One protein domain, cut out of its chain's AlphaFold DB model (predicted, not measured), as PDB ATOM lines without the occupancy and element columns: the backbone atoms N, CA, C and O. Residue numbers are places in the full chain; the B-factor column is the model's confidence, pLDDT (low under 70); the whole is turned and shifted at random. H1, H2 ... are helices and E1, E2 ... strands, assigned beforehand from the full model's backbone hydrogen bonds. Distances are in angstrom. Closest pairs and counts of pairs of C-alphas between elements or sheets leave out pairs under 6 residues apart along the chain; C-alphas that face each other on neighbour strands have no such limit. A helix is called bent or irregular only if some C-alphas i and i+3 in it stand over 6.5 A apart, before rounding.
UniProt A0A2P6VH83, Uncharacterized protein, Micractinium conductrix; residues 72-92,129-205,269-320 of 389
ATOM      1  N   GLY A  72     252.431 178.177 262.804       93.12
ATOM      2  CA  GLY A  72     251.034 177.874 262.512       93.12
ATOM      3  C   GLY A  72     250.645 178.105 261.047       93.12
ATOM      4  O   GLY A  72     251.001 179.120 260.442       93.12
ATOM      5  N   GLY A  73     249.873 177.173 260.485       94.50
ATOM      6  CA  GLY A  73     249.215 177.346 259.189       94.50
ATOM      7  C   GLY A  73     248.070 178.367 259.236       94.50
ATOM      8  O   GLY A  73     247.739 178.912 260.290       94.50
ATOM      9  N   ALA A  74     247.455 178.631 258.080       96.12
ATOM     10  CA  ALA A  74     246.301 179.528 257.993       96.12
ATOM     11  C   ALA A  74     245.110 178.954 258.774       96.12
ATOM     12  O   ALA A  74     244.810 177.767 258.650       96.12
ATOM     13  N   GLY A  75     244.409 179.797 259.537       95.00
ATOM     14  CA  GLY A  75     243.180 179.407 260.232       95.00
ATOM     15  C   GLY A  75     241.972 179.285 259.295       95.00
ATOM     16  O   GLY A  75     240.998 178.614 259.627       95.00
ATOM     17  N   VAL A  76     242.029 179.914 258.115       95.75
ATOM     18  CA  VAL A  76     241.090 179.685 257.007       95.75
ATOM     19  C   VAL A  76     241.780 178.798 255.973       95.75
ATOM     20  O   VAL A  76     242.721 179.236 255.314       95.75
ATOM     21  N   HIS A  77     241.314 177.558 255.830       97.50
ATOM     22  CA  HIS A  77     241.821 176.613 254.838       97.50
ATOM     23  C   HIS A  77     240.750 175.589 254.431       97.50
ATOM     24  O   HIS A  77     239.680 175.497 255.044       97.50
ATOM     25  N   GLY A  78     241.056 174.809 253.396       97.94
ATOM     26  CA  GLY A  78     240.136 173.851 252.800       97.94
ATOM     27  C   GLY A  78     239.101 174.531 251.906       97.94
ATOM     28  O   GLY A  78     239.340 175.609 251.357       97.94
ATOM     29  N   PHE A  79     237.942 173.889 251.760       98.38
ATOM     30  CA  PHE A  79     236.835 174.430 250.975       98.38
ATOM     31  C   PHE A  79     236.170 175.614 251.681       98.38
ATOM     32  O   PHE A  79     235.816 175.534 252.860       98.38
ATOM     33  N   VAL A  80     235.960 176.693 250.932       98.00
ATOM     34  CA  VAL A  80     235.251 177.899 251.368       98.00
ATOM     35  C   VAL A  80     234.164 178.257 250.354       98.00
ATOM     36  O   VAL A  80     234.165 177.778 249.221       98.00
ATOM     37  N   HIS A  81     233.195 179.075 250.762       97.94
ATOM     38  CA  HIS A  81     232.124 179.499 249.865       97.94
ATOM     39  C   HIS A  81     232.590 180.656 248.977       97.94
ATOM     40  O   HIS A  81     232.729 181.779 249.456       97.94
ATOM     41  N   LYS A  82     232.808 180.375 247.690       98.06
ATOM     42  CA  LYS A  82     233.120 181.376 246.669       98.06
ATOM     43  C   LYS A  82     231.891 182.234 246.355       98.06
ATOM     44  O   LYS A  82     230.903 181.725 245.833       98.06
ATOM     45  N   GLU A  83     231.980 183.535 246.609       98.31
ATOM     46  CA  GLU A  83     230.906 184.502 246.342       98.31
ATOM     47  C   GLU A  83     230.979 185.116 244.938       98.31
ATOM     48  O   GLU A  83     229.970 185.565 244.402       98.31
ATOM     49  N   GLY A  84     232.160 185.140 244.317       97.12
ATOM     50  CA  GLY A  84     232.344 185.775 243.014       97.12
ATOM     51  C   GLY A  84     233.811 185.938 242.621       97.12
ATOM     52  O   GLY A  84     234.681 185.317 243.237       97.12
ATOM     53  N   PRO A  85     234.106 186.740 241.584       97.12
ATOM     54  CA  PRO A  85     235.474 187.044 241.187       97.12
ATOM     55  C   PRO A  85     236.219 187.868 242.240       97.12
ATOM     56  O   PRO A  85     235.633 188.680 242.958       97.12
ATOM     57  N   ALA A  86     237.540 187.690 242.290       96.00
ATOM     58  CA  ALA A  86     238.410 188.568 243.069       96.00
ATOM     59  C   ALA A  86     238.289 190.004 242.552       96.00
ATOM     60  O   ALA A  86     238.171 190.196 241.336       96.00
ATOM     61  N   ASP A  87     238.366 190.992 243.454       95.06
ATOM     62  CA  ASP A  87     238.209 192.415 243.113       95.06
ATOM     63  C   ASP A  87     239.029 192.773 241.850       95.06
ATOM     64  O   ASP A  87     240.270 192.729 241.888       95.06
ATOM     65  N   PRO A  88     238.378 193.130 240.722       92.75
ATOM     66  CA  PRO A  88     239.062 193.359 239.452       92.75
ATOM     67  C   PRO A  88     240.076 194.505 239.537       92.75
ATOM     68  O   PRO A  88     241.085 194.483 238.821       92.75
ATOM     69  N   ARG A  89     239.904 195.457 240.466       94.44
ATOM     70  CA  ARG A  89     240.879 196.529 240.718       94.44
ATOM     71  C   ARG A  89     242.235 195.971 241.130       94.44
ATOM     72  O   ARG A  89     243.276 196.525 240.763       94.44
ATOM     73  N   ASN A  90     242.245 194.841 241.829       93.81
ATOM     74  CA  ASN A  90     243.457 194.210 242.318       93.81
ATOM     75  C   ASN A  90     244.162 193.336 241.280       93.81
ATOM     76  O   ASN A  90     245.276 192.927 241.571       93.81
ATOM     77  N   TRP A  91     243.621 193.060 240.086       91.31
ATOM     78  CA  TRP A  91     244.331 192.191 239.127       91.31
ATOM     79  C   TRP A  91     244.055 192.432 237.641       91.31
ATOM     80  O   TRP A  91     244.981 192.300 236.838       91.31
ATOM     81  N   HIS A  92     242.857 192.870 237.256       90.88
ATOM     82  CA  HIS A  92     242.504 193.047 235.847       90.88
ATOM     83  C   HIS A  92     243.395 194.117 235.172       90.88
ATOM     84  O   HIS A  92     243.747 195.113 235.827       90.88
ATOM     85  N   CYS A 129     247.088 190.840 241.228       95.25
ATOM     86  CA  CYS A 129     247.079 189.434 241.614       95.25
ATOM     87  C   CYS A 129     247.331 188.574 240.375       95.25
ATOM     88  O   CYS A 129     246.878 188.892 239.275       95.25
ATOM     89  N   GLN A 130     248.089 187.496 240.537       95.38
ATOM     90  CA  GLN A 130     248.445 186.649 239.409       95.38
ATOM     91  C   GLN A 130     247.399 185.548 239.273       95.38
ATOM     92  O   GLN A 130     247.396 184.598 240.051       95.38
ATOM     93  N   VAL A 131     246.508 185.688 238.298       95.94
ATOM     94  CA  VAL A 131     245.483 184.686 238.005       95.94
ATOM     95  C   VAL A 131     245.966 183.833 236.849       95.94
ATOM     96  O   VAL A 131     246.294 184.351 235.782       95.94
ATOM     97  N   TYR A 132     246.007 182.529 237.060       96.12
ATOM     98  CA  TYR A 132     246.313 181.568 236.018       96.12
ATOM     99  C   TYR A 132     245.120 180.676 235.754       96.12
ATOM    100  O   TYR A 132     244.324 180.427 236.652       96.12
ATOM    101  N   VAL A 133     245.011 180.186 234.528       96.31
ATOM    102  CA  VAL A 133     243.916 179.333 234.094       96.31
ATOM    103  C   VAL A 133     244.458 178.062 233.459       96.31
ATOM    104  O   VAL A 133     245.471 178.076 232.763       96.31
ATOM    105  N   ASN A 134     243.774 176.956 233.717       95.88
ATOM    106  CA  ASN A 134     243.865 175.748 232.922       95.88
ATOM    107  C   ASN A 134     242.442 175.427 232.444       95.88
ATOM    108  O   ASN A 134     241.570 175.038 233.223       95.88
ATOM    109  N   HIS A 135     242.203 175.648 231.151       95.25
ATOM    110  CA  HIS A 135     240.894 175.458 230.530       95.25
ATOM    111  C   HIS A 135     240.508 173.981 230.378       95.25
ATOM    112  O   HIS A 135     239.317 173.674 230.371       95.25
ATOM    113  N   LEU A 136     241.489 173.075 230.304       94.75
ATOM    114  CA  LEU A 136     241.270 171.635 230.171       94.75
ATOM    115  C   LEU A 136     240.632 171.042 231.436       94.75
ATOM    116  O   LEU A 136     239.655 170.310 231.342       94.75
ATOM    117  N   TYR A 137     241.124 171.424 232.616       95.94
ATOM    118  CA  TYR A 137     240.559 171.016 233.910       95.94
ATOM    119  C   TYR A 137     239.558 172.020 234.492       95.94
ATOM    120  O   TYR A 137     239.027 171.799 235.578       95.94
ATOM    121  N   LYS A 138     239.296 173.127 233.786       97.12
ATOM    122  CA  LYS A 138     238.430 174.229 234.236       97.12
ATOM    123  C   LYS A 138     238.790 174.717 235.644       97.12
ATOM    124  O   LYS A 138     237.939 174.799 236.531       97.12
ATOM    125  N   VAL A 139     240.064 175.054 235.842       97.62
ATOM    126  CA  VAL A 139     240.597 175.549 237.118       97.62
ATOM    127  C   VAL A 139     241.273 176.906 236.952       97.62
ATOM    128  O   VAL A 139     241.975 177.159 235.971       97.62
ATOM    129  N   LEU A 140     241.050 177.783 237.925       97.56
ATOM    130  CA  LEU A 140     241.739 179.050 238.107       97.56
ATOM    131  C   LEU A 140     242.640 178.947 239.340       97.56
ATOM    132  O   LEU A 140     242.194 178.535 240.408       97.56
ATOM    133  N   PHE A 141     243.902 179.342 239.205       97.69
ATOM    134  CA  PHE A 141     244.864 179.375 240.301       97.69
ATOM    135  C   PHE A 141     245.286 180.812 240.602       97.69
ATOM    136  O   PHE A 141     245.925 181.479 239.783       97.69
ATOM    137  N   LEU A 142     244.945 181.282 241.801       97.44
ATOM    138  CA  LEU A 142     245.336 182.593 242.310       97.44
ATOM    139  C   LEU A 142     246.706 182.452 242.958       97.44
ATOM    140  O   LEU A 142     246.853 181.995 244.093       97.44
ATOM    141  N   ARG A 143     247.732 182.803 242.188       96.62
ATOM    142  CA  ARG A 143     249.127 182.592 242.542       96.62
ATOM    143  C   ARG A 143     249.656 183.734 243.400       96.62
ATOM    144  O   ARG A 143     249.586 184.908 243.037       96.62
ATOM    145  N   HIS A 144     250.356 183.346 244.460       96.94
ATOM    146  CA  HIS A 144     251.150 184.246 245.281       96.94
ATOM    147  C   HIS A 144     252.644 183.947 245.171       96.94
ATOM    148  O   HIS A 144     253.097 182.817 244.941       96.94
ATOM    149  N   ALA A 145     253.448 184.993 245.334       96.19
ATOM    150  CA  ALA A 145     254.878 184.826 245.494       96.19
ATOM    151  C   ALA A 145     255.174 184.163 246.842       96.19
ATOM    152  O   ALA A 145     254.583 184.519 247.862       96.19
ATOM    153  N   LYS A 146     256.149 183.247 246.835       95.75
ATOM    154  CA  LYS A 146     256.692 182.584 248.033       95.75
ATOM    155  C   LYS A 146     255.727 181.640 248.762       95.75
ATOM    156  O   LYS A 146     256.035 181.217 249.874       95.75
ATOM    157  N   THR A 147     254.664 181.205 248.088       96.25
ATOM    158  CA  THR A 147     253.699 180.212 248.588       96.25
ATOM    159  C   THR A 147     253.860 178.836 247.928       96.25
ATOM    160  O   THR A 147     252.890 178.187 247.561       96.25
ATOM    161  N   ALA A 148     255.108 178.421 247.672       93.94
ATOM    162  CA  ALA A 148     255.437 177.193 246.926       93.94
ATOM    163  C   ALA A 148     254.791 177.096 245.523       93.94
ATOM    164  O   ALA A 148     254.769 176.036 244.903       93.94
ATOM    165  N   SER A 149     254.353 178.227 244.966       92.44
ATOM    166  CA  SER A 149     253.686 178.270 243.667       92.44
ATOM    167  C   SER A 149     254.534 177.736 242.515       92.44
ATOM    168  O   SER A 149     253.980 177.194 241.572       92.44
ATOM    169  N   SER A 150     255.865 177.820 242.572       89.81
ATOM    170  CA  SER A 150     256.724 177.174 241.569       89.81
ATOM    171  C   SER A 150     256.623 175.643 241.595       89.81
ATOM    172  O   SER A 150     256.584 175.049 240.525       89.81
ATOM    173  N   SER A 151     256.534 175.013 242.776       89.94
ATOM    174  CA  SER A 151     256.329 173.558 242.892       89.94
ATOM    175  C   SER A 151     254.979 173.148 242.327       89.94
ATOM    176  O   SER A 151     254.906 172.205 241.548       89.94
ATOM    177  N   LEU A 152     253.929 173.902 242.668       89.81
ATOM    178  CA  LEU A 152     252.583 173.676 242.144       89.81
ATOM    179  C   LEU A 152     252.575 173.786 240.614       89.81
ATOM    180  O   LEU A 152     252.086 172.894 239.936       89.81
ATOM    181  N   PHE A 153     253.217 174.813 240.052       88.81
ATOM    182  CA  PHE A 153     253.379 174.928 238.601       88.81
ATOM    183  C   PHE A 153     254.121 173.738 237.991       88.81
ATOM    184  O   PHE A 153     253.703 173.253 236.945       88.81
ATOM    185  N   CYS A 154     255.199 173.259 238.623       86.44
ATOM    186  CA  CYS A 154     255.911 172.076 238.142       86.44
ATOM    187  C   CYS A 154     255.013 170.839 238.100       86.44
ATOM    188  O   CYS A 154     255.102 170.080 237.138       86.44
ATOM    189  N   HIS A 155     254.167 170.644 239.117       86.75
ATOM    190  CA  HIS A 155     253.251 169.508 239.186       86.75
ATOM    191  C   HIS A 155     252.303 169.481 237.976       86.75
ATOM    192  O   HIS A 155     252.138 168.441 237.348       86.75
ATOM    193  N   PHE A 156     251.794 170.644 237.560       85.38
ATOM    194  CA  PHE A 156     250.956 170.793 236.364       85.38
ATOM    195  C   PHE A 156     251.761 170.998 235.064       85.38
ATOM    196  O   PHE A 156     251.315 171.681 234.147       85.38
ATOM    197  N   GLY A 157     252.982 170.461 234.973       80.50
ATOM    198  CA  GLY A 157     253.771 170.475 233.733       80.50
ATOM    199  C   GLY A 157     254.439 171.812 233.379       80.50
ATOM    200  O   GLY A 157     255.059 171.941 232.328       80.50
ATOM    201  N   GLY A 158     254.378 172.822 234.249       78.06
ATOM    202  CA  GLY A 158     254.916 174.162 233.992       78.06
ATOM    203  C   GLY A 158     256.439 174.311 234.125       78.06
ATOM    204  O   GLY A 158     256.946 175.426 234.004       78.06
ATOM    205  N   CYS A 159     257.191 173.239 234.405       79.00
ATOM    206  CA  CYS A 159     258.629 173.334 234.671       79.00
ATOM    207  C   CYS A 159     259.507 172.951 233.478       79.00
ATOM    208  O   CYS A 159     259.434 171.851 232.938       79.00
ATOM    209  N   ALA A 160     260.410 173.872 233.123       64.50
ATOM    210  CA  ALA A 160     261.281 173.785 231.951       64.50
ATOM    211  C   ALA A 160     262.172 172.530 231.916       64.50
ATOM    212  O   ALA A 160     262.514 172.057 230.838       64.50
ATOM    213  N   ALA A 161     262.528 171.974 233.078       62.97
ATOM    214  CA  ALA A 161     263.345 170.764 233.157       62.97
ATOM    215  C   ALA A 161     262.633 169.527 232.582       62.97
ATOM    216  O   ALA A 161     263.287 168.696 231.960       62.97
ATOM    217  N   ALA A 162     261.306 169.430 232.731       62.50
ATOM    218  CA  ALA A 162     260.531 168.356 232.113       62.50
ATOM    219  C   ALA A 162     260.475 168.526 230.586       62.50
ATOM    220  O   ALA A 162     260.585 167.554 229.847       62.50
ATOM    221  N   ALA A 163     260.394 169.771 230.107       66.19
ATOM    222  CA  ALA A 163     260.328 170.070 228.678       66.19
ATOM    223  C   ALA A 163     261.649 169.811 227.930       66.19
ATOM    224  O   ALA A 163     261.616 169.525 226.739       66.19
ATOM    225  N   ALA A 164     262.804 169.904 228.598       75.44
ATOM    226  CA  ALA A 164     264.106 169.774 227.939       75.44
ATOM    227  C   ALA A 164     264.404 168.356 227.414       75.44
ATOM    228  O   ALA A 164     265.174 168.219 226.468       75.44
ATOM    229  N   ASN A 165     263.794 167.326 228.010       79.31
ATOM    230  CA  ASN A 165     264.027 165.918 227.665       79.31
ATOM    231  C   ASN A 165     262.778 165.208 227.117       79.31
ATOM    232  O   ASN A 165     262.848 164.023 226.799       79.31
ATOM    233  N   ALA A 166     261.641 165.902 227.037       81.00
ATOM    234  CA  ALA A 166     260.395 165.337 226.540       81.00
ATOM    235  C   ALA A 166     260.444 165.162 225.015       81.00
ATOM    236  O   ALA A 166     260.928 166.036 224.290       81.00
ATOM    237  N   SER A 167     259.890 164.058 224.516       87.81
ATOM    238  CA  SER A 167     259.562 163.924 223.096       87.81
ATOM    239  C   SER A 167     258.577 165.016 222.662       87.81
ATOM    240  O   SER A 167     257.876 165.609 223.480       87.81
ATOM    241  N   GLU A 168     258.475 165.281 221.358       85.19
ATOM    242  CA  GLU A 168     257.552 166.299 220.835       85.19
ATOM    243  C   GLU A 168     256.092 166.043 221.261       85.19
ATOM    244  O   GLU A 168     255.375 166.974 221.631       85.19
ATOM    245  N   ALA A 169     255.676 164.773 221.292       83.81
ATOM    246  CA  ALA A 169     254.355 164.366 221.763       83.81
ATOM    247  C   ALA A 169     254.159 164.623 223.270       83.81
ATOM    248  O   ALA A 169     253.130 165.170 223.674       83.81
ATOM    249  N   GLU A 170     255.148 164.292 224.105       82.62
ATOM    250  CA  GLU A 170     255.106 164.560 225.550       82.62
ATOM    251  C   GLU A 170     255.132 166.061 225.846       82.62
ATOM    252  O   GLU A 170     254.411 166.530 226.728       82.62
ATOM    253  N   ALA A 171     255.901 166.841 225.086       81.62
ATOM    254  CA  ALA A 171     255.941 168.291 225.208       81.62
ATOM    255  C   ALA A 171     254.588 168.923 224.842       81.62
ATOM    256  O   ALA A 171     254.116 169.819 225.546       81.62
ATOM    257  N   ALA A 172     253.931 168.438 223.781       81.81
ATOM    258  CA  ALA A 172     252.599 168.892 223.387       81.81
ATOM    259  C   ALA A 172     251.539 168.558 224.452       81.81
ATOM    260  O   ALA A 172     250.746 169.429 224.816       81.81
ATOM    261  N   SER A 173     251.568 167.337 224.994       80.25
ATOM    262  CA  SER A 173     250.686 166.918 226.090       80.25
ATOM    263  C   SER A 173     250.923 167.754 227.354       80.25
ATOM    264  O   SER A 173     249.989 168.342 227.895       80.25
ATOM    265  N   THR A 174     252.182 167.930 227.759       80.25
ATOM    266  CA  THR A 174     252.572 168.737 228.927       80.25
ATOM    267  C   THR A 174     252.119 170.188 228.788       80.25
ATOM    268  O   THR A 174     251.610 170.784 229.735       80.25
ATOM    269  N   LYS A 175     252.250 170.766 227.590       82.19
ATOM    270  CA  LYS A 175     251.794 172.130 227.317       82.19
ATOM    271  C   LYS A 175     250.280 172.272 227.490       82.19
ATOM    272  O   LYS A 175     249.844 173.286 228.031       82.19
ATOM    273  N   ALA A 176     249.491 171.278 227.083       83.62
ATOM    274  CA  ALA A 176     248.038 171.291 227.265       83.62
ATOM    275  C   ALA A 176     247.615 171.225 228.746       83.62
ATOM    276  O   ALA A 176     246.552 171.727 229.101       83.62
ATOM    277  N   LEU A 177     248.458 170.648 229.609       85.50
ATOM    278  CA  LEU A 177     248.242 170.567 231.059       85.50
ATOM    279  C   LEU A 177     248.717 171.819 231.813       85.50
ATOM    280  O   LEU A 177     248.378 172.003 232.983       85.50
ATOM    281  N   SER A 178     249.496 172.683 231.162       88.44
ATOM    282  CA  SER A 178     250.107 173.834 231.820       88.44
ATOM    283  C   SER A 178     249.110 174.957 232.108       88.44
ATOM    284  O   SER A 178     248.176 175.219 231.352       88.44
ATOM    285  N   PHE A 179     249.334 175.644 233.224       93.38
ATOM    286  CA  PHE A 179     248.644 176.886 233.546       93.38
ATOM    287  C   PHE A 179     249.146 178.033 232.664       93.38
ATOM    288  O   PHE A 179     250.351 178.284 232.588       93.38
ATOM    289  N   GLU A 180     248.224 178.801 232.090       94.12
ATOM    290  CA  GLU A 180     248.527 180.040 231.376       94.12
ATOM    291  C   GLU A 180     248.078 181.268 232.168       94.12
ATOM    292  O   GLU A 180     247.184 181.195 233.010       94.12
ATOM    293  N   LEU A 181     248.732 182.411 231.941       93.81
ATOM    294  CA  LEU A 181     248.324 183.659 232.581       93.81
ATOM    295  C   LEU A 181     246.949 184.059 232.043       93.81
ATOM    296  O   LEU A 181     246.791 184.265 230.840       93.81
ATOM    297  N   PHE A 182     245.975 184.204 232.935       93.88
ATOM    298  CA  PHE A 182     244.612 184.507 232.542       93.88
ATOM    299  C   PHE A 182     244.496 185.937 232.002       93.88
ATOM    300  O   PHE A 182     244.933 186.901 232.634       93.88
ATOM    301  N   GLN A 183     243.880 186.068 230.828       90.75
ATOM    302  CA  GLN A 183     243.565 187.347 230.194       90.75
ATOM    303  C   GLN A 183     242.072 187.388 229.869       90.75
ATOM    304  O   GLN A 183     241.642 186.936 228.806       90.75
ATOM    305  N   ALA A 184     241.276 187.913 230.802       88.19
ATOM    306  CA  ALA A 184     239.866 188.178 230.549       88.19
ATOM    307  C   ALA A 184     239.726 189.232 229.441       88.19
ATOM    308  O   ALA A 184     240.416 190.251 229.454       88.19
ATOM    309  N   LYS A 185     238.839 188.983 228.473       89.19
ATOM    310  CA  LYS A 185     238.519 189.939 227.401       89.19
ATOM    311  C   LYS A 185     237.403 190.901 227.795       89.19
ATOM    312  O   LYS A 185     237.271 191.952 227.175       89.19
ATOM    313  N   SER A 186     236.586 190.518 228.774       87.25
ATOM    314  CA  SER A 186     235.507 191.330 229.332       87.25
ATOM    315  C   SER A 186     235.162 190.878 230.754       87.25
ATOM    316  O   SER A 186     235.561 189.787 231.182       87.25
ATOM    317  N   VAL A 187     234.403 191.707 231.474       84.56
ATOM    318  CA  VAL A 187     233.909 191.402 232.826       84.56
ATOM    319  C   VAL A 187     232.958 190.203 232.802       84.56
ATOM    320  O   VAL A 187     233.061 189.323 233.646       84.56
ATOM    321  N   GLU A 188     232.110 190.088 231.783       89.50
ATOM    322  CA  GLU A 188     231.149 188.987 231.648       89.50
ATOM    323  C   GLU A 188     231.863 187.647 231.430       89.50
ATOM    324  O   GLU A 188     231.482 186.628 232.008       89.50
ATOM    325  N   GLN A 189     232.929 187.635 230.616       91.69
ATOM    326  CA  GLN A 189     233.751 186.438 230.434       91.69
ATOM    327  C   GLN A 189     234.425 186.041 231.752       91.69
ATOM    328  O   GLN A 189     234.476 184.856 232.085       91.69
ATOM    329  N   LEU A 190     234.947 187.026 232.487       91.31
ATOM    330  CA  LEU A 190     235.529 186.818 233.805       91.31
ATOM    331  C   LEU A 190     234.510 186.174 234.754       91.31
ATOM    332  O   LEU A 190     234.793 185.110 235.297       91.31
ATOM    333  N   GLU A 191     233.337 186.775 234.929       93.12
ATOM    334  CA  GLU A 191     232.300 186.273 235.835       93.12
ATOM    335  C   GLU A 191     231.845 184.861 235.461       93.12
ATOM    336  O   GLU A 191     231.714 184.000 236.332       93.12
ATOM    337  N   ALA A 192     231.654 184.600 234.163       95.62
ATOM    338  CA  ALA A 192     231.274 183.283 233.677       95.62
ATOM    339  C   ALA A 192     232.331 182.225 234.014       95.62
ATOM    340  O   ALA A 192     232.002 181.187 234.588       95.62
ATOM    341  N   LEU A 193     233.607 182.503 233.725       96.31
ATOM    342  CA  LEU A 193     234.695 181.587 234.061       96.31
ATOM    343  C   LEU A 193     234.811 181.392 235.571       96.31
ATOM    344  O   LEU A 193     234.943 180.261 236.021       96.31
ATOM    345  N   TRP A 194     234.720 182.462 236.359       96.75
ATOM    346  CA  TRP A 194     234.856 182.375 237.809       96.75
ATOM    347  C   TRP A 194     233.755 181.545 238.455       96.75
ATOM    348  O   TRP A 194     234.028 180.784 239.380       96.75
ATOM    349  N   ARG A 195     232.520 181.659 237.959       97.62
ATOM    350  CA  ARG A 195     231.386 180.839 238.388       97.62
ATOM    351  C   ARG A 195     231.594 179.370 238.025       97.62
ATOM    352  O   ARG A 195     231.397 178.499 238.870       97.62
ATOM    353  N   ASP A 196     231.998 179.100 236.788       97.81
ATOM    354  CA  ASP A 196     231.999 177.743 236.244       97.81
ATOM    355  C   ASP A 196     233.255 176.946 236.663       97.81
ATOM    356  O   ASP A 196     233.200 175.720 236.800       97.81
ATOM    357  N   TYR A 197     234.384 177.624 236.900       98.25
ATOM    358  CA  TYR A 197     235.685 176.998 237.162       98.25
ATOM    359  C   TYR A 197     235.890 176.742 238.654       98.25
ATOM    360  O   TYR A 197     235.292 177.393 239.512       98.25
ATOM    361  N   PHE A 198     236.746 175.775 238.980       98.50
ATOM    362  CA  PHE A 198     237.271 175.607 240.334       98.50
ATOM    363  C   PHE A 198     238.341 176.666 240.591       98.50
ATOM    364  O   PHE A 198     239.292 176.755 239.822       98.50
ATOM    365  N   VAL A 199     238.209 177.478 241.632       98.44
ATOM    366  CA  VAL A 199     239.156 178.556 241.930       98.44
ATOM    367  C   VAL A 199     239.927 178.214 243.192       98.44
ATOM    368  O   VAL A 199     239.353 178.109 244.272       98.44
ATOM    369  N   VAL A 200     241.238 178.058 243.066       98.56
ATOM    370  CA  VAL A 200     242.103 177.625 244.165       98.56
ATOM    371  C   VAL A 200     243.195 178.646 244.436       98.56
ATOM    372  O   VAL A 200     243.663 179.346 243.533       98.56
ATOM    373  N   SER A 201     243.652 178.707 245.679       98.38
ATOM    374  CA  SER A 201     244.885 179.401 246.039       98.38
ATOM    375  C   SER A 201     245.638 178.650 247.127       98.38
ATOM    376  O   SER A 201     245.046 177.889 247.886       98.38
ATOM    377  N   PHE A 202     246.945 178.892 247.207       98.06
ATOM    378  CA  PHE A 202     247.785 178.449 248.313       98.06
ATOM    379  C   PHE A 202     248.402 179.665 248.988       98.06
ATOM    380  O   PHE A 202     249.054 180.490 248.332       98.06
ATOM    381  N   VAL A 203     248.222 179.730 250.302       98.06
ATOM    382  CA  VAL A 203     248.749 180.778 251.170       98.06
ATOM    383  C   VAL A 203     249.843 180.228 252.068       98.06
ATOM    384  O   VAL A 203     249.955 179.025 252.299       98.06
ATOM    385  N   ARG A 204     250.676 181.129 252.572       97.25
ATOM    386  CA  ARG A 204     251.734 180.812 253.526       97.25
ATOM    387  C   ARG A 204     251.654 181.743 254.719       97.25
ATOM    388  O   ARG A 204     251.325 182.920 254.542       97.25
ATOM    389  N   ASN A 205     252.046 181.232 255.883       97.56
ATOM    390  CA  ASN A 205     252.254 182.020 257.085       97.56
ATOM    391  C   ASN A 205     253.058 183.296 256.765       97.56
ATOM    392  O   ASN A 205     254.158 183.197 256.203       97.56
ATOM    393  N   HIS A 269     245.938 188.024 251.087       98.12
ATOM    394  CA  HIS A 269     244.507 188.093 251.374       98.12
ATOM    395  C   HIS A 269     243.712 189.013 250.430       98.12
ATOM    396  O   HIS A 269     242.670 188.575 249.944       98.12
ATOM    397  N   PRO A 270     244.183 190.222 250.049       97.81
ATOM    398  CA  PRO A 270     243.408 191.097 249.162       97.81
ATOM    399  C   PRO A 270     243.169 190.545 247.745       97.81
ATOM    400  O   PRO A 270     242.376 191.108 246.994       97.81
ATOM    401  N   CYS A 271     243.859 189.472 247.352       97.88
ATOM    402  CA  CYS A 271     243.608 188.767 246.095       97.88
ATOM    403  C   CYS A 271     242.604 187.621 246.222       97.88
ATOM    404  O   CYS A 271     242.217 187.057 245.206       97.88
ATOM    405  N   LEU A 272     242.248 187.240 247.447       98.38
ATOM    406  CA  LEU A 272     241.396 186.093 247.754       98.38
ATOM    407  C   LEU A 272     239.972 186.508 248.104       98.38
ATOM    408  O   LEU A 272     239.140 185.638 248.349       98.38
ATOM    409  N   VAL A 273     239.698 187.811 248.116       98.19
ATOM    410  CA  VAL A 273     238.398 188.370 248.467       98.19
ATOM    411  C   VAL A 273     237.753 189.101 247.295       98.19
ATOM    412  O   VAL A 273     238.430 189.660 246.422       98.19
ATOM    413  N   THR A 274     236.428 189.069 247.269       97.81
ATOM    414  CA  THR A 274     235.591 189.863 246.369       97.81
ATOM    415  C   THR A 274     235.585 191.330 246.812       97.81
ATOM    416  O   THR A 274     236.065 191.679 247.894       97.81
ATOM    417  N   GLU A 275     234.992 192.212 246.007       96.19
ATOM    418  CA  GLU A 275     234.764 193.604 246.419       96.19
ATOM    419  C   GLU A 275     233.837 193.721 247.649       96.19
ATOM    420  O   GLU A 275     234.001 194.641 248.447       96.19
ATOM    421  N   SER A 276     232.913 192.770 247.845       97.25
ATOM    422  CA  SER A 276     232.021 192.711 249.016       97.25
ATOM    423  C   SER A 276     232.686 192.153 250.281       97.25
ATOM    424  O   SER A 276     232.063 192.161 251.341       97.25
ATOM    425  N   GLY A 277     233.932 191.672 250.192       96.50
ATOM    426  CA  GLY A 277     234.663 191.058 251.305       96.50
ATOM    427  C   GLY A 277     234.422 189.555 251.493       96.50
ATOM    428  O   GLY A 277     234.978 188.972 252.422       96.50
ATOM    429  N   GLY A 278     233.632 188.923 250.620       98.06
ATOM    430  CA  GLY A 278     233.468 187.468 250.559       98.06
ATOM    431  C   GLY A 278     234.657 186.760 249.917       98.06
ATOM    432  O   GLY A 278     235.565 187.409 249.400       98.06
ATOM    433  N   TRP A 279     234.670 185.424 249.896       98.38
ATOM    434  CA  TRP A 279     235.766 184.682 249.262       98.38
ATOM    435  C   TRP A 279     235.644 184.669 247.741       98.38
ATOM    436  O   TRP A 279     234.589 184.386 247.178       98.38
ATOM    437  N   ALA A 280     236.765 184.901 247.069       98.44
ATOM    438  CA  ALA A 280     236.902 184.773 245.626       98.44
ATOM    439  C   ALA A 280     237.419 183.396 245.188       98.44
ATOM    440  O   ALA A 280     237.731 183.192 244.020       98.44
ATOM    441  N   VAL A 281     237.554 182.448 246.113       98.69
ATOM    442  CA  VAL A 281     238.087 181.106 245.859       98.69
ATOM    443  C   VAL A 281     237.118 180.052 246.370       98.69
ATOM    444  O   VAL A 281     236.346 180.318 247.283       98.69
ATOM    445  N   ASP A 282     237.174 178.857 245.793       98.75
ATOM    446  CA  ASP A 282     236.498 177.663 246.303       98.75
ATOM    447  C   ASP A 282     237.368 176.923 247.332       98.75
ATOM    448  O   ASP A 282     236.845 176.205 248.182       98.75
ATOM    449  N   PHE A 283     238.699 177.075 247.259       98.62
ATOM    450  CA  PHE A 283     239.643 176.373 248.130       98.62
ATOM    451  C   PHE A 283     240.866 177.224 248.501       98.62
ATOM    452  O   PHE A 283     241.488 177.850 247.635       98.62
ATOM    453  N   VAL A 284     241.250 177.190 249.782       98.62
ATOM    454  CA  VAL A 284     242.479 177.798 250.320       98.62
ATOM    455  C   VAL A 284     243.382 176.701 250.887       98.62
ATOM    456  O   VAL A 284     243.077 176.114 251.921       98.62
ATOM    457  N   GLY A 285     244.505 176.434 250.227       97.88
ATOM    458  CA  GLY A 285     245.546 175.529 250.714       97.88
ATOM    459  C   GLY A 285     246.622 176.248 251.529       97.88
ATOM    460  O   GLY A 285     246.883 177.438 251.343       97.88
ATOM    461  N   ARG A 286     247.283 175.515 252.420       97.06
ATOM    462  CA  ARG A 286     248.357 175.971 253.305       97.06
ATOM    463  C   ARG A 286     249.675 175.408 252.812       97.06
ATOM    464  O   ARG A 286     249.807 174.210 252.586       97.06
ATOM    465  N   VAL A 287     250.695 176.249 252.708       96.06
ATOM    466  CA  VAL A 287     252.056 175.769 252.426       96.06
ATOM    467  C   VAL A 287     252.596 174.912 253.569       96.06
ATOM    468  O   VAL A 287     253.375 173.994 253.332       96.06
ATOM    469  N   GLU A 288     252.164 175.184 254.798       93.88
ATOM    470  CA  GLU A 288     252.524 174.425 255.997       93.88
ATOM    471  C   GLU A 288     251.963 172.989 255.983       93.88
ATOM    472  O   GLU A 288     252.469 172.128 256.698       93.88
ATOM    473  N   SER A 289     250.956 172.714 255.146       94.81
ATOM    474  CA  SER A 289     250.315 171.400 254.978       94.81
ATOM    475  C   SER A 289     250.099 171.087 253.494       94.81
ATOM    476  O   SER A 289     249.056 170.576 253.093       94.81
ATOM    477  N   ILE A 290     251.082 171.444 252.658       94.44
ATOM    478  CA  ILE A 290     250.891 171.511 251.205       94.44
ATOM    479  C   ILE A 290     250.525 170.174 250.568       94.44
ATOM    480  O   ILE A 290     249.732 170.172 249.636       94.44
ATOM    481  N   ASP A 291     251.069 169.061 251.058       93.31
ATOM    482  CA  ASP A 291     250.798 167.739 250.487       93.31
ATOM    483  C   ASP A 291     249.338 167.322 250.740       93.31
ATOM    484  O   ASP A 291     248.651 166.909 249.811       93.31
ATOM    485  N   GLU A 292     248.839 167.514 251.969       95.12
ATOM    486  CA  GLU A 292     247.437 167.260 252.341       95.12
ATOM    487  C   GLU A 292     246.480 168.144 251.528       95.12
ATOM    488  O   GLU A 292     245.526 167.659 250.917       95.12
ATOM    489  N   ASP A 293     246.748 169.450 251.500       96.75
ATOM    490  CA  ASP A 293     245.857 170.412 250.858       96.75
ATOM    491  C   ASP A 293     245.912 170.303 249.319       96.75
ATOM    492  O   ASP A 293     244.900 170.524 248.652       96.75
ATOM    493  N   LEU A 294     247.058 169.931 248.732       96.06
ATOM    494  CA  LEU A 294     247.167 169.644 247.299       96.06
ATOM    495  C   LEU A 294     246.436 168.360 246.927       96.06
ATOM    496  O   LEU A 294     245.719 168.362 245.934       96.06
ATOM    497  N   GLU A 295     246.565 167.296 247.714       96.12
ATOM    498  CA  GLU A 295     245.832 166.053 247.475       96.12
ATOM    499  C   GLU A 295     244.314 166.306 247.434       96.12
ATOM    500  O   GLU A 295     243.633 165.863 246.508       96.12
ATOM    501  N   ALA A 296     243.783 167.124 248.352       97.31
ATOM    502  CA  ALA A 296     242.377 167.533 248.328       97.31
ATOM    503  C   ALA A 296     241.990 168.301 247.047       97.31
ATOM    504  O   ALA A 296     240.910 168.085 246.491       97.31
ATOM    505  N   VAL A 297     242.871 169.179 246.552       97.62
ATOM    506  CA  VAL A 297     242.677 169.888 245.276       97.62
ATOM    507  C   VAL A 297     242.679 168.913 244.097       97.62
ATOM    508  O   VAL A 297     241.805 169.017 243.240       97.62
ATOM    509  N   LEU A 298     243.616 167.962 244.045       96.69
ATOM    510  CA  LEU A 298     243.715 166.983 242.954       96.69
ATOM    511  C   LEU A 298     242.490 166.067 242.902       96.69
ATOM    512  O   LEU A 298     241.944 165.840 241.823       96.69
ATOM    513  N   GLN A 299     242.003 165.612 244.057       97.50
ATOM    514  CA  GLN A 299     240.774 164.822 244.151       97.50
ATOM    515  C   GLN A 299     239.554 165.596 243.639       97.50
ATOM    516  O   GLN A 299     238.721 165.040 242.921       97.50
ATOM    517  N   GLU A 300     239.448 166.885 243.966       98.19
ATOM    518  CA  GLU A 300     238.360 167.724 243.466       98.19
ATOM    519  C   GLU A 300     238.471 167.984 241.960       98.19
ATOM    520  O   GLU A 300     237.460 167.967 241.256       98.19
ATOM    521  N   LEU A 301     239.688 168.178 241.446       97.19
ATOM    522  CA  LEU A 301     239.924 168.291 240.008       97.19
ATOM    523  C   LEU A 301     239.518 167.011 239.277       97.19
ATOM    524  O   LEU A 301     238.822 167.105 238.270       97.19
ATOM    525  N   GLU A 302     239.879 165.832 239.795       97.44
ATOM    526  CA  GLU A 302     239.488 164.548 239.201       97.44
ATOM    527  C   GLU A 302     237.967 164.365 239.236       97.44
ATOM    528  O   GLU A 302     237.352 164.007 238.235       97.44
ATOM    529  N   ARG A 303     237.319 164.709 240.356       97.88
ATOM    530  CA  ARG A 303     235.857 164.642 240.495       97.88
ATOM    531  C   ARG A 303     235.125 165.547 239.498       97.88
ATOM    532  O   ARG A 303     234.026 165.209 239.058       97.88
ATOM    533  N   ARG A 304     235.688 166.718 239.177       97.44
ATOM    534  CA  ARG A 304     235.111 167.693 238.230       97.44
ATOM    535  C   ARG A 304     235.632 167.530 236.801       97.44
ATOM    536  O   ARG A 304     235.229 168.308 235.931       97.44
ATOM    537  N   ARG A 305     236.524 166.567 236.558       96.31
ATOM    538  CA  ARG A 305     237.263 166.421 235.307       96.31
ATOM    539  C   ARG A 305     236.308 166.268 234.115       96.31
ATOM    540  O   ARG A 305     235.440 165.393 234.137       96.31
ATOM    541  N   PRO A 306     236.453 167.086 233.056       96.12
ATOM    542  CA  PRO A 306     235.726 166.860 231.812       96.12
ATOM    543  C   PRO A 306     236.086 165.494 231.198       96.12
ATOM    544  O   PRO A 306     237.256 165.115 231.254       96.12
ATOM    545  N   PRO A 307     235.142 164.750 230.592       96.00
ATOM    546  CA  PRO A 307     235.413 163.417 230.038       96.00
ATOM    547  C   PRO A 307     236.567 163.365 229.026       96.00
ATOM    548  O   PRO A 307     237.238 162.345 228.903       96.00
ATOM    549  N   GLU A 308     236.792 164.460 228.300       93.69
ATOM    550  CA  GLU A 308     237.856 164.627 227.311       93.69
ATOM    551  C   GLU A 308     239.228 164.968 227.911       93.69
ATOM    552  O   GLU A 308     240.243 164.847 227.222       93.69
ATOM    553  N   ALA A 309     239.277 165.410 229.170       94.44
ATOM    554  CA  ALA A 309     240.525 165.719 229.853       94.44
ATOM    555  C   ALA A 309     241.188 164.425 230.362       94.44
ATOM    556  O   ALA A 309     240.489 163.547 230.878       94.44
ATOM    557  N   PRO A 310     242.522 164.286 230.256       93.12
ATOM    558  CA  PRO A 310     243.235 163.130 230.794       93.12
ATOM    559  C   PRO A 310     243.141 163.106 232.322       93.12
ATOM    560  O   PRO A 310     242.984 164.158 232.946       93.12
ATOM    561  N   GLU A 311     243.258 161.920 232.919       94.75
ATOM    562  CA  GLU A 311     243.231 161.736 234.377       94.75
ATOM    563  C   GLU A 311     244.183 162.700 235.093       94.75
ATOM    564  O   GLU A 311     245.286 162.990 234.614       94.75
ATOM    565  N   VAL A 312     243.744 163.229 236.235       93.50
ATOM    566  CA  VAL A 312     244.580 164.095 237.063       93.50
ATOM    567  C   VAL A 312     245.690 163.250 237.678       93.50
ATOM    568  O   VAL A 312     245.437 162.263 238.368       93.50
ATOM    569  N   LYS A 313     246.942 163.645 237.432       90.88
ATOM    570  CA  LYS A 313     248.102 162.955 237.993       90.88
ATOM    571  C   LYS A 313     248.052 163.023 239.532       90.88
ATOM    572  O   LYS A 313     247.954 164.130 240.064       90.88
ATOM    573  N   PRO A 314     248.161 161.891 240.255       91.88
ATOM    574  CA  PRO A 314     248.211 161.913 241.710       91.88
ATOM    575  C   PRO A 314     249.506 162.561 242.210       91.88
ATOM    576  O   PRO A 314     250.497 162.697 241.480       91.88
ATOM    577  N   LEU A 315     249.523 162.940 243.484       89.50
ATOM    578  CA  LEU A 315     250.728 163.445 244.118       89.50
ATOM    579  C   LEU A 315     251.734 162.297 244.357       89.50
ATOM    580  O   LEU A 315     251.558 161.445 245.224       89.50
ATOM    581  N   GLU A 316     252.814 162.262 243.573       85.75
ATOM    582  CA  GLU A 316     253.901 161.282 243.719       85.75
ATOM    583  C   GLU A 316     254.893 161.722 244.813       85.75
ATOM    584  O   GLU A 316     255.928 162.329 244.535       85.75
ATOM    585  N   GLY A 317     254.572 161.411 246.072       85.88
ATOM    586  CA  GLY A 317     255.399 161.756 247.237       85.88
ATOM    587  C   GLY A 317     255.248 163.212 247.691       85.88
ATOM    588  O   GLY A 317     254.363 163.925 247.239       85.88
ATOM    589  N   SER A 318     256.101 163.674 248.606       78.31
ATOM    590  CA  SER A 318     256.033 165.067 249.071       78.31
ATOM    591  C   SER A 318     256.465 166.023 247.967       78.31
ATOM    592  O   SER A 318     257.499 165.782 247.325       78.31
ATOM    593  N   LEU A 319     255.768 167.150 247.797       80.75
ATOM    594  CA  LEU A 319     256.265 168.202 246.919       80.75
ATOM    595  C   LEU A 319     257.665 168.599 247.376       80.75
ATOM    596  O   LEU A 319     257.863 169.035 248.510       80.75
ATOM    597  N   ALA A 320     258.642 168.464 246.473       69.38
ATOM    598  CA  ALA A 320     260.009 168.863 246.756       69.38
ATOM    599  C   ALA A 320     259.982 170.287 247.314       69.38
ATOM    600  O   ALA A 320     259.565 171.238 246.638       69.38
TER     601      ALA A 320
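What this domain is: This is residues 72 to 92, 129 to 205 and 269 to 320 of the 389 residues of an uncharacterized protein of Micractinium conductrix (UniProt A0A2P6VH83). A twisted sheet of four strands is the core, with H5 packed lengthwise over E3 and E4 on one face, H1 on that face near E2, and the unnamed stretch 269 to 282 toward the other face. H2 and H3 form a pair of helices far from the core, at one end of the longest axis. The 150 printed residues, under half of them in named elements, run E1 E2 H1 H2 H3 H4 E3 E4 H5; the mixed sheet has the order E1, E2, E3, E4, and the class is mixed, helices and strands. The whole is compact, with a radius of gyration of the C-alphas of 15.1 A and spans of 47 by 39 by 27 A.

Where its parts are: E1 is residues 130 to 134, from C-alpha 130 at (248.445, 186.649, 239.409); E2 is 139 to 143, E3 198 to 203, 16.6 A long, and E4 283 to 286. H5, residues 287 to 303, is 23.0 A long and ends at (235.857, 164.642, 240.495). H1 is residues 149 to 155, H2 160 to 165, H3 168 to 177, 14.5 A long, and H4 187 to 196, 14.2 A long.

How they stand to each other: E1 and E2 are an antiparallel hairpin, with N 132 and O 141 2.9 A apart. E2 and E3 are parallel, N 142 to O 200 2.9 A, and with H1 to H4 between them make a strand-helix-strand unit, two parallel neighbour strands joined through helices. E3 and E4 are parallel, N 285 to O 201 2.8 A. H1 and H5 on the same face make two layers, helices on one face of a sheet. H5 runs along the strands at a height over the sheet of 8.5 A, its closest C-alphas to E4 being Asp 293 and Gly 285, 5.1 A; it has a kink of 38 degrees near residue 294 and is irregular, C-alphas 288 and 291 being 8.8 A apart. H1 lies over E2 and only just stands up from the sheet, at 42 degrees. H4 only grazes the sheet, with residues 193 to 196. H2 and H3 are close but not clearly touching, the C-alphas of Ala 163 and Ala 171 5.9 A apart. Every O i to N i+4 pair is within hydrogen-bond range in H1, H3 and H4, against 1 of 2 in H2 and 11 of 13 in H5.

The domain as a whole: The C-alphas of Ser 167 and Ser 276, the two farthest apart, are 47.5 A apart. The printed part has two cuts: one between residues 92 and 129, whose C-alphas are 8.2 A apart, and one between residues 205 and 269, whose C-alphas are 11.4 A apart. Of the links printed whole, H3 to H4 is short and the others are tight. Residues 160 to 163 and 320 have pLDDT under 70.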